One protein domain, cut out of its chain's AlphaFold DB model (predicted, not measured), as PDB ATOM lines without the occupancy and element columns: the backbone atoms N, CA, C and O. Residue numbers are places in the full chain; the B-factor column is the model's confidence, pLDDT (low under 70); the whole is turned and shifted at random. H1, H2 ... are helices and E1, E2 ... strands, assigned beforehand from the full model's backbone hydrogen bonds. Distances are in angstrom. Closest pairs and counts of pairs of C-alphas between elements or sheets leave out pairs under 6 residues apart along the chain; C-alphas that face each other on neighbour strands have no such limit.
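Overview. This is residues 6 to 79 of the 109 residues of the protein "Methylase_S domain-containing protein" of Gammaproteobacteria bacterium GWF2_41_13 (UniProt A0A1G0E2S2). You are looking at a loose, flat L: the chain runs out through H1 and H2, turns in a long loop, and comes back through H3 and E1 to the long helix H4, which crosses the end of this body beside H1. Residues 72 to 79, of which 72 to 78 belong to H4, stick out as a free arm. The printed part has 74 residues, with four named helices and one named strand in the order H1, H2, H3, E1, H4, and is mostly helix. It is loose, with a radius of gyration of the C-alphas of 14.1 A and spans of 38 by 31 by 15 A.

Along the chain. Begin at C-alpha 6 at (1.764, 6.378, 18.709). H1, residues 17 to 24, starts at C-alpha 17, (-6.522, 14.991, 28.063), and covers 10.5 A. H2, residues 27 to 35, covers 12.4 A. H3 is residues 47 to 50, and E1 residues 54 to 56. H4, residues 60 to 78, covers 25.8 A and ends at C-alpha 78, (-26.245, 13.961, 28.847).

Arrangement. Look first at Phe 19 and Val 67, whose C-alphas, 5.7 A apart, are the closest where H1 and H4 touch. H4 touches H1 with residues 63 to 70 alone, at a steep tilt of 68 degrees, only just short of about perpendicular. H1 and H2 are close but not clearly touching, the closest C-alphas being those of Leu 23 and Phe 29, 7.2 A apart. H2 and H3 are also close but not clearly touching, with C-alphas 33 and 50 the closest at 6.5 A. E1 pairs with no named strand, but residues 6 to 7 pair with its residues 54 to 55, antiparallel. In H1, H2 and H4 every O i to N i+4 pair is within hydrogen-bond range; H3 is too short for such a pair.

Size, cuts and confidence. The C-alphas of Lys 41 and Ala 61 are the two farthest apart, at 41.7 A. The printed part has no cut. The link from H2 to H3 is long, with 11 residues. The model's confidence is low, under 70, at residues 6 to 13.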
ATOM      1  N   LYS A   6       0.958   6.498  17.488       60.47
ATOM      2  CA  LYS A   6       1.764   6.378  18.709       60.47
ATOM      3  C   LYS A   6       1.063   5.469  19.711       60.47
ATOM      4  O   LYS A   6      -0.156   5.345  19.718       60.47
ATOM      5  N   LYS A   7       1.854   4.805  20.553       65.19
ATOM      6  CA  LYS A   7       1.337   4.050  21.701       65.19
ATOM      7  C   LYS A   7       0.928   5.030  22.804       65.19
ATOM      8  O   LYS A   7       1.599   6.049  22.979       65.19
ATOM      9  N   ILE A   8      -0.090   4.672  23.590       61.88
ATOM     10  CA  ILE A   8      -0.637   5.489  24.695       61.88
ATOM     11  C   ILE A   8       0.463   6.023  25.640       61.88
ATOM     12  O   ILE A   8       0.374   7.139  26.141       61.88
ATOM     13  N   CYS A   9       1.560   5.279  25.832       54.38
ATOM     14  CA  CYS A   9       2.645   5.658  26.745       54.38
ATOM     15  C   CYS A   9       3.538   6.838  26.292       54.38
ATOM     16  O   CYS A   9       4.284   7.363  27.116       54.38
ATOM     17  N   PHE A  10       3.532   7.234  25.012       51.69
ATOM     18  CA  PHE A  10       4.631   8.022  24.414       51.69
ATOM     19  C   PHE A  10       4.286   9.478  24.052       51.69
ATOM     20  O   PHE A  10       4.993  10.098  23.257       51.69
ATOM     21  N   ILE A  11       3.199  10.046  24.584       58.34
ATOM     22  CA  ILE A  11       2.651  11.313  24.054       58.34
ATOM     23  C   ILE A  11       2.278  12.324  25.134       58.34
ATOM     24  O   ILE A  11       1.315  13.062  24.985       58.34
ATOM     25  N   LYS A  12       3.061  12.418  26.212       60.12
ATOM     26  CA  LYS A  12       2.787  13.419  27.255       60.12
ATOM     27  C   LYS A  12       2.801  14.878  26.761       60.12
ATOM     28  O   LYS A  12       2.157  15.703  27.385       60.12
ATOM     29  N   ASN A  13       3.473  15.189  25.646       67.75
ATOM     30  CA  ASN A  13       3.673  16.579  25.204       67.75
ATOM     31  C   ASN A  13       2.848  16.996  23.969       67.75
ATOM     32  O   ASN A  13       2.989  18.123  23.522       67.75
ATOM     33  N   ASN A  14       2.049  16.105  23.365       79.31
ATOM     34  CA  ASN A  14       1.317  16.399  22.115       79.31
ATOM     35  C   ASN A  14      -0.088  15.763  22.076       79.31
ATOM     36  O   ASN A  14      -0.605  15.464  21.000       79.31
ATOM     37  N   LEU A  15      -0.675  15.487  23.240       86.75
ATOM     38  CA  LEU A  15      -1.983  14.853  23.361       86.75
ATOM     39  C   LEU A  15      -2.791  15.570  24.444       86.75
ATOM     40  O   LEU A  15      -2.350  15.621  25.590       86.75
ATOM     41  N   SER A  16      -3.949  16.108  24.073       88.56
ATOM     42  CA  SER A  16      -4.916  16.686  25.009       88.56
ATOM     43  C   SER A  16      -5.573  15.581  25.847       88.56
ATOM     44  O   SER A  16      -5.859  14.484  25.351       88.56
ATOM     45  N   SER A  17      -5.806  15.871  27.129       90.00
ATOM     46  CA  SER A  17      -6.522  14.991  28.063       90.00
ATOM     47  C   SER A  17      -7.950  14.716  27.604       90.00
ATOM     48  O   SER A  17      -8.421  13.584  27.677       90.00
ATOM     49  N   GLU A  18      -8.610  15.745  27.092       91.62
ATOM     50  CA  GLU A  18      -9.992  15.739  26.625       91.62
ATOM     51  C   GLU A  18     -10.117  14.900  25.349       91.62
ATOM     52  O   GLU A  18     -11.004  14.059  25.220       91.62
ATOM     53  N   PHE A  19      -9.166  15.049  24.424       93.25
ATOM     54  CA  PHE A  19      -9.122  14.216  23.227       93.25
ATOM     55  C   PHE A  19      -8.882  12.744  23.577       93.25
ATOM     56  O   PHE A  19      -9.533  11.856  23.023       93.25
ATOM     57  N   LEU A  20      -7.973  12.470  24.520       91.31
ATOM     58  CA  LEU A  20      -7.729  11.111  24.993       91.31
ATOM     59  C   LEU A  20      -8.980  10.505  25.642       91.31
ATOM     60  O   LEU A  20      -9.257   9.333  25.403       91.31
ATOM     61  N   TYR A  21      -9.737  11.280  26.420       92.69
ATOM     62  CA  TYR A  21     -10.998  10.831  27.011       92.69
ATOM     63  C   TYR A  21     -11.973  10.335  25.936       92.69
ATOM     64  O   TYR A  21     -12.369   9.169  25.964       92.69
ATOM     65  N   HIS A  22     -12.265  11.170  24.935       94.38
ATOM     66  CA  HIS A  22     -13.166  10.811  23.833       94.38
ATOM     67  C   HIS A  22     -12.666   9.610  23.026       94.38
ATOM     68  O   HIS A  22     -13.442   8.745  22.621       94.38
ATOM     69  N   LEU A  23     -11.352   9.509  22.820       93.31
ATOM     70  CA  LEU A  23     -10.752   8.391  22.100       93.31
ATOM     71  C   LEU A  23     -10.856   7.068  22.879       93.31
ATOM     72  O   LEU A  23     -11.146   6.028  22.284       93.31
ATOM     73  N   LEU A  24     -10.646   7.091  24.197       91.56
ATOM     74  CA  LEU A  24     -10.806   5.913  25.057       91.56
ATOM     75  C   LEU A  24     -12.276   5.530  25.258       91.56
ATOM     76  O   LEU A  24     -12.564   4.364  25.504       91.56
ATOM     77  N   ALA A  25     -13.199   6.480  25.124       92.38
ATOM     78  CA  ALA A  25     -14.635   6.214  25.126       92.38
ATOM     79  C   ALA A  25     -15.146   5.626  23.794       92.38
ATOM     80  O   ALA A  25     -16.293   5.200  23.717       92.38
ATOM     81  N   SER A  26     -14.317   5.583  22.746       93.31
ATOM     82  CA  SER A  26     -14.730   5.071  21.438       93.31
ATOM     83  C   SER A  26     -14.910   3.549  21.411       93.31
ATOM     84  O   SER A  26     -14.143   2.791  22.017       93.31
ATOM     85  N   ASP A  27     -15.843   3.087  20.576       94.00
ATOM     86  CA  ASP A  27     -16.082   1.658  20.341       94.00
ATOM     87  C   ASP A  27     -14.837   0.927  19.831       94.00
ATOM     88  O   ASP A  27     -14.621  -0.246  20.131       94.00
ATOM     89  N   SER A  28     -13.980   1.609  19.064       92.69
ATOM     90  CA  SER A  28     -12.741   1.015  18.558       92.69
ATOM     91  C   SER A  28     -11.807   0.616  19.699       92.69
ATOM     92  O   SER A  28     -11.295  -0.509  19.718       92.69
ATOM     93  N   PHE A  29     -11.611   1.511  20.672       92.38
ATOM     94  CA  PHE A  29     -10.810   1.204  21.850       92.38
ATOM     95  C   PHE A  29     -11.495   0.155  22.725       92.38
ATOM     96  O   PHE A  29     -10.838  -0.791  23.160       92.38
ATOM     97  N   PHE A  30     -12.805   0.282  22.948       91.56
ATOM     98  CA  PHE A  30     -13.571  -0.677  23.741       91.56
ATOM     99  C   PHE A  30     -13.451  -2.103  23.183       91.56
ATOM    100  O   PHE A  30     -13.065  -3.027  23.900       91.56
ATOM    101  N   ASN A  31     -13.668  -2.278  21.879       92.31
ATOM    102  CA  ASN A  31     -13.561  -3.573  21.205       92.31
ATOM    103  C   ASN A  31     -12.143  -4.147  21.260       92.31
ATOM    104  O   ASN A  31     -11.968  -5.358  21.402       92.31
ATOM    105  N   TYR A  32     -11.118  -3.298  21.170       91.62
ATOM    106  CA  TYR A  32      -9.736  -3.726  21.368       91.62
ATOM    107  C   TYR A  32      -9.485  -4.177  22.813       91.62
ATOM    108  O   TYR A  32      -8.888  -5.229  23.045       91.62
ATOM    109  N   ASN A  33      -9.962  -3.405  23.792       90.38
ATOM    110  CA  ASN A  33      -9.810  -3.721  25.207       90.38
ATOM    111  C   ASN A  33     -10.450  -5.069  25.547       90.38
ATOM    112  O   ASN A  33      -9.809  -5.902  26.188       90.38
ATOM    113  N   MET A  34     -11.665  -5.300  25.044       89.56
ATOM    114  CA  MET A  34     -12.444  -6.510  25.286       89.56
ATOM    115  C   MET A  34     -11.768  -7.792  24.789       89.56
ATOM    116  O   MET A  34     -11.937  -8.837  25.411       89.56
ATOM    117  N   GLN A  35     -10.945  -7.730  23.738       88.75
ATOM    118  CA  GLN A  35     -10.180  -8.894  23.259       88.75
ATOM    119  C   GLN A  35      -9.094  -9.345  24.244       88.75
ATOM    120  O   GLN A  35      -8.708 -10.512  24.261       88.75
ATOM    121  N   ALA A  36      -8.580  -8.424  25.060       85.31
ATOM    122  CA  ALA A  36      -7.491  -8.684  25.996       85.31
ATOM    123  C   ALA A  36      -7.968  -8.868  27.447       85.31
ATOM    124  O   ALA A  36      -7.141  -8.971  28.361       85.31
ATOM    125  N   VAL A  37      -9.282  -8.880  27.672       87.44
ATOM    126  CA  VAL A  37      -9.896  -9.016  28.992       87.44
ATOM    127  C   VAL A  37      -9.697 -10.423  29.561       87.44
ATOM    128  O   VAL A  37      -9.774 -11.426  28.854       87.44
ATOM    129  N   LYS A  38      -9.478 -10.505  30.880       83.25
ATOM    130  CA  LYS A  38      -9.460 -11.770  31.629       83.25
ATOM    131  C   LYS A  38     -10.640 -11.854  32.596       83.25
ATOM    132  O   LYS A  38     -10.916 -10.894  33.313       83.25
ATOM    133  N   GLY A  39     -11.247 -13.041  32.675       78.38
ATOM    134  CA  GLY A  39     -12.366 -13.353  33.569       78.38
ATOM    135  C   GLY A  39     -13.735 -13.092  32.935       78.38
ATOM    136  O   GLY A  39     -13.925 -12.093  32.254       78.38
ATOM    137  N   VAL A  40     -14.688 -13.999  33.173       74.12
ATOM    138  CA  VAL A  40     -16.038 -13.950  32.570       74.12
ATOM    139  C   VAL A  40     -17.013 -13.138  33.429       74.12
ATOM    140  O   VAL A  40     -17.754 -12.312  32.918       74.12
ATOM    141  N   LYS A  41     -16.990 -13.338  34.754       84.69
ATOM    142  CA  LYS A  41     -17.909 -12.665  35.691       84.69
ATOM    143  C   LYS A  41     -17.501 -11.222  36.016       84.69
ATOM    144  O   LYS A  41     -18.358 -10.395  36.285       84.69
ATOM    145  N   MET A  42     -16.197 -10.942  36.030       85.00
ATOM    146  CA  MET A  42     -15.617  -9.629  36.342       85.00
ATOM    147  C   MET A  42     -14.490  -9.341  35.346       85.00
ATOM    148  O   MET A  42     -13.323  -9.586  35.671       85.00
ATOM    149  N   PRO A  43     -14.827  -8.901  34.123       83.12
ATOM    150  CA  PRO A  43     -13.845  -8.655  33.081       83.12
ATOM    151  C   PRO A  43     -12.835  -7.594  33.533       83.12
ATOM    152  O   PRO A  43     -13.202  -6.476  33.889       83.12
ATOM    153  N   ARG A  44     -11.544  -7.944  33.541       86.62
ATOM    154  CA  ARG A  44     -10.454  -7.006  33.846       86.62
ATOM    155  C   ARG A  44      -9.646  -6.711  32.596       86.62
ATOM    156  O   ARG A  44      -9.119  -7.634  31.973       86.62
ATOM    157  N   GLY A  45      -9.501  -5.427  32.279       84.25
ATOM    158  CA  GLY A  45      -8.633  -4.975  31.200       84.25
ATOM    159  C   GLY A  45      -7.172  -5.341  31.462       84.25
ATOM    160  O   GLY A  45      -6.663  -5.215  32.579       84.25
ATOM    161  N   ASN A  46      -6.475  -5.790  30.421       89.31
ATOM    162  CA  ASN A  46      -5.050  -6.075  30.508       89.31
ATOM    163  C   ASN A  46      -4.235  -4.799  30.260       89.31
ATOM    164  O   ASN A  46      -4.166  -4.301  29.137       89.31
ATOM    165  N   LYS A  47      -3.560  -4.308  31.307       86.62
ATOM    166  CA  LYS A  47      -2.711  -3.110  31.241       86.62
ATOM    167  C   LYS A  47      -1.678  -3.185  30.116       86.62
ATOM    168  O   LYS A  47      -1.492  -2.197  29.417       86.62
ATOM    169  N   THR A  48      -1.006  -4.320  29.913       88.31
ATOM    170  CA  THR A  48       0.051  -4.406  28.891       88.31
ATOM    171  C   THR A  48      -0.515  -4.289  27.480       88.31
ATOM    172  O   THR A  48       0.082  -3.599  26.660       88.31
ATOM    173  N   ALA A  49      -1.687  -4.877  27.226       88.19
ATOM    174  CA  ALA A  49      -2.386  -4.750  25.951       88.19
ATOM    175  C   ALA A  49      -2.872  -3.311  25.723       88.19
ATOM    176  O   ALA A  49      -2.577  -2.721  24.691       88.19
ATOM    177  N   ILE A  50      -3.519  -2.696  26.721       88.31
ATOM    178  CA  ILE A  50      -3.989  -1.301  26.639       88.31
ATOM    179  C   ILE A  50      -2.846  -0.362  26.239       88.31
ATOM    180  O   ILE A  50      -2.979   0.420  25.305       88.31
ATOM    181  N   MET A  51      -1.682  -0.488  26.882       86.75
ATOM    182  CA  MET A  51      -0.522   0.367  26.602       86.75
ATOM    183  C   MET A  51       0.080   0.160  25.200       86.75
ATOM    184  O   MET A  51       0.870   0.991  24.744       86.75
ATOM    185  N   GLN A  52      -0.263  -0.935  24.515       89.06
ATOM    186  CA  GLN A  52       0.168  -1.236  23.148       89.06
ATOM    187  C   GLN A  52      -0.807  -0.734  22.079       89.06
ATOM    188  O   GLN A  52      -0.426  -0.719  20.905       89.06
ATOM    189  N   TYR A  53      -2.009  -0.294  22.463       88.94
ATOM    190  CA  TYR A  53      -2.982   0.260  21.531       88.94
ATOM    191  C   TYR A  53      -2.387   1.462  20.789       88.94
ATOM    192  O   TYR A  53      -1.785   2.362  21.388       88.94
ATOM    193  N   LYS A  54      -2.514   1.441  19.460       88.19
ATOM    194  CA  LYS A  54      -2.006   2.490  18.578       88.19
ATOM    195  C   LYS A  54      -3.099   3.519  18.359       88.19
ATOM    196  O   LYS A  54      -4.172   3.170  17.880       88.19
ATOM    197  N   ILE A  55      -2.791   4.775  18.654       86.38
ATOM    198  CA  ILE A  55      -3.733   5.883  18.513       86.38
ATOM    199  C   ILE A  55      -3.251   6.866  17.441       86.38
ATOM    200  O   ILE A  55      -2.040   7.114  17.348       86.38
ATOM    201  N   PRO A  56      -4.161   7.413  16.616       85.38
ATOM    202  CA  PRO A  56      -3.850   8.545  15.759       85.38
ATOM    203  C   PRO A  56      -3.676   9.797  16.620       85.38
ATOM    204  O   PRO A  56      -4.449  10.040  17.546       85.38
ATOM    205  N   VAL A  57      -2.651  10.592  16.322       87.56
ATOM    206  CA  VAL A  57      -2.354  11.820  17.073       87.56
ATOM    207  C   VAL A  57      -2.289  12.970  16.081       87.56
ATOM    208  O   VAL A  57      -1.224  13.218  15.504       87.56
ATOM    209  N   PRO A  58      -3.428  13.629  15.817       90.31
ATOM    210  CA  PRO A  58      -3.449  14.798  14.955       90.31
ATOM    211  C   PRO A  58      -2.775  15.998  15.652       90.31
ATOM    212  O   PRO A  58      -2.482  15.932  16.848       90.31
ATOM    213  N   PRO A  59      -2.506  17.104  14.938       92.00
ATOM    214  CA  PRO A  59      -2.034  18.346  15.554       92.00
ATOM    215  C   PRO A  59      -2.990  18.852  16.647       92.00
ATOM    216  O   PRO A  59      -4.193  18.614  16.563       92.00
ATOM    217  N   ILE A  60      -2.475  19.589  17.639       90.62
ATOM    218  CA  ILE A  60      -3.260  20.072  18.797       90.62
ATOM    219  C   ILE A  60      -4.522  20.836  18.376       90.62
ATOM    220  O   ILE A  60      -5.597  20.542  18.882       90.62
ATOM    221  N   ALA A  61      -4.425  21.722  17.382       93.44
ATOM    222  CA  ALA A  61      -5.580  22.475  16.886       93.44
ATOM    223  C   ALA A  61      -6.715  21.567  16.367       93.44
ATOM    224  O   ALA A  61      -7.894  21.848  16.574       93.44
ATOM    225  N   GLU A  62      -6.375  20.445  15.725       94.44
ATOM    226  CA  GLU A  62      -7.376  19.469  15.285       94.44
ATOM    227  C   GLU A  62      -7.936  18.659  16.456       94.44
ATOM    228  O   GLU A  62      -9.127  18.354  16.459       94.44
ATOM    229  N   GLN A  63      -7.119  18.346  17.470       93.88
ATOM    230  CA  GLN A  63      -7.603  17.704  18.697       93.88
ATOM    231  C   GLN A  63      -8.655  18.584  19.384       93.88
ATOM    232  O   GLN A  63      -9.753  18.110  19.659       93.88
ATOM    233  N   GLU A  64      -8.365  19.873  19.574       94.94
ATOM    234  CA  GLU A  64      -9.288  20.848  20.173       94.94
ATOM    235  C   GLU A  64     -10.579  20.996  19.361       94.94
ATOM    236  O   GLU A  64     -11.676  21.027  19.923       94.94
ATOM    237  N   ARG A  65     -10.474  21.043  18.026       97.50
ATOM    238  CA  ARG A  65     -11.644  21.113  17.144       97.50
ATOM    239  C   ARG A  65     -12.541  19.886  17.300       97.50
ATOM    240  O   ARG A  65     -13.760  20.037  17.361       97.50
ATOM    241  N   ILE A  66     -11.954  18.689  17.349       96.00
ATOM    242  CA  ILE A  66     -12.689  17.433  17.544       96.00
ATOM    243  C   ILE A  66     -13.365  17.429  18.916       96.00
ATOM    244  O   ILE A  66     -14.574  17.220  18.985       96.00
ATOM    245  N   VAL A  67     -12.613  17.725  19.980       96.56
ATOM    246  CA  VAL A  67     -13.119  17.787  21.360       96.56
ATOM    247  C   VAL A  67     -14.303  18.740  21.459       96.56
ATOM    248  O   VAL A  67     -15.366  18.339  21.907       96.56
ATOM    249  N   LYS A  68     -14.183  19.959  20.924       97.56
ATOM    250  CA  LYS A  68     -15.262  20.956  20.962       97.56
ATOM    251  C   LYS A  68     -16.559  20.469  20.313       97.56
ATOM    252  O   LYS A  68     -17.649  20.833  20.752       97.56
ATOM    253  N   ILE A  69     -16.456  19.694  19.233       97.31
ATOM    254  CA  ILE A  69     -17.629  19.123  18.568       97.31
ATOM    255  C   ILE A  69     -18.241  18.033  19.449       97.31
ATOM    256  O   ILE A  69     -19.452  18.045  19.656       97.31
ATOM    257  N   LEU A  70     -17.421  17.122  19.973       96.31
ATOM    258  CA  LEU A  70     -17.879  16.003  20.796       96.31
ATOM    259  C   LEU A  70     -18.481  16.474  22.124       96.31
ATOM    260  O   LEU A  70     -19.589  16.062  22.449       96.31
ATOM    261  N   ASP A  71     -17.832  17.409  22.817       95.44
ATOM    262  CA  ASP A  71     -18.336  18.012  24.057       95.44
ATOM    263  C   ASP A  71     -19.681  18.701  23.838       95.44
ATOM    264  O   ASP A  71     -20.574  18.615  24.674       95.44
ATOM    265  N   LYS A  72     -19.875  19.357  22.685       95.69
ATOM    266  CA  LYS A  72     -21.167  19.966  22.355       95.69
ATOM    267  C   LYS A  72     -22.272  18.915  22.236       95.69
ATOM    268  O   LYS A  72     -23.394  19.177  22.660       95.69
ATOM    269  N   PHE A  73     -21.986  17.761  21.637       95.62
ATOM    270  CA  PHE A  73     -22.965  16.677  21.553       95.62
ATOM    271  C   PHE A  73     -23.229  16.049  22.917       95.62
ATOM    272  O   PHE A  73     -24.389  15.855  23.266       95.62
ATOM    273  N   ASP A  74     -22.177  15.789  23.689       93.56
ATOM    274  CA  ASP A  74     -22.298  15.225  25.030       93.56
ATOM    275  C   ASP A  74     -23.142  16.129  25.937       93.56
ATOM    276  O   ASP A  74     -24.125  15.684  26.527       93.56
ATOM    277  N   ALA A  75     -22.867  17.434  25.921       94.06
ATOM    278  CA  ALA A  75     -23.625  18.429  26.665       94.06
ATOM    279  C   ALA A  75     -25.107  18.495  26.249       94.06
ATOM    280  O   ALA A  75     -25.986  18.688  27.080       94.06
ATOM    281  N   LEU A  76     -25.427  18.315  24.964       95.00
ATOM    282  CA  LEU A  76     -26.820  18.322  24.503       95.00
ATOM    283  C   LEU A  76     -27.600  17.066  24.915       95.00
ATOM    284  O   LEU A  76     -28.825  17.129  25.033       95.00
ATOM    285  N   VAL A  77     -26.923  15.932  25.086       95.06
ATOM    286  CA  VAL A  77     -27.570  14.634  25.325       95.06
ATOM    287  C   VAL A  77     -27.588  14.268  26.805       95.06
ATOM    288  O   VAL A  77     -28.605  13.771  27.287       95.06
ATOM    289  N   ASN A  78     -26.491  14.517  27.519       92.50
ATOM    290  CA  ASN A  78     -26.245  13.961  28.847       92.50
ATOM    291  C   ASN A  78     -26.236  15.005  29.974       92.50
ATOM    292  O   ASN A  78     -26.379  14.624  31.137       92.50
ATOM    293  N   ASP A  79     -26.082  16.298  29.675       93.31
ATOM    294  CA  ASP A  79     -26.106  17.335  30.711       93.31
ATOM    295  C   ASP A  79     -27.512  17.460  31.319       93.31
ATOM    296  O   ASP A  79     -28.522  17.453  30.623       93.31
TER     297      ASP A  79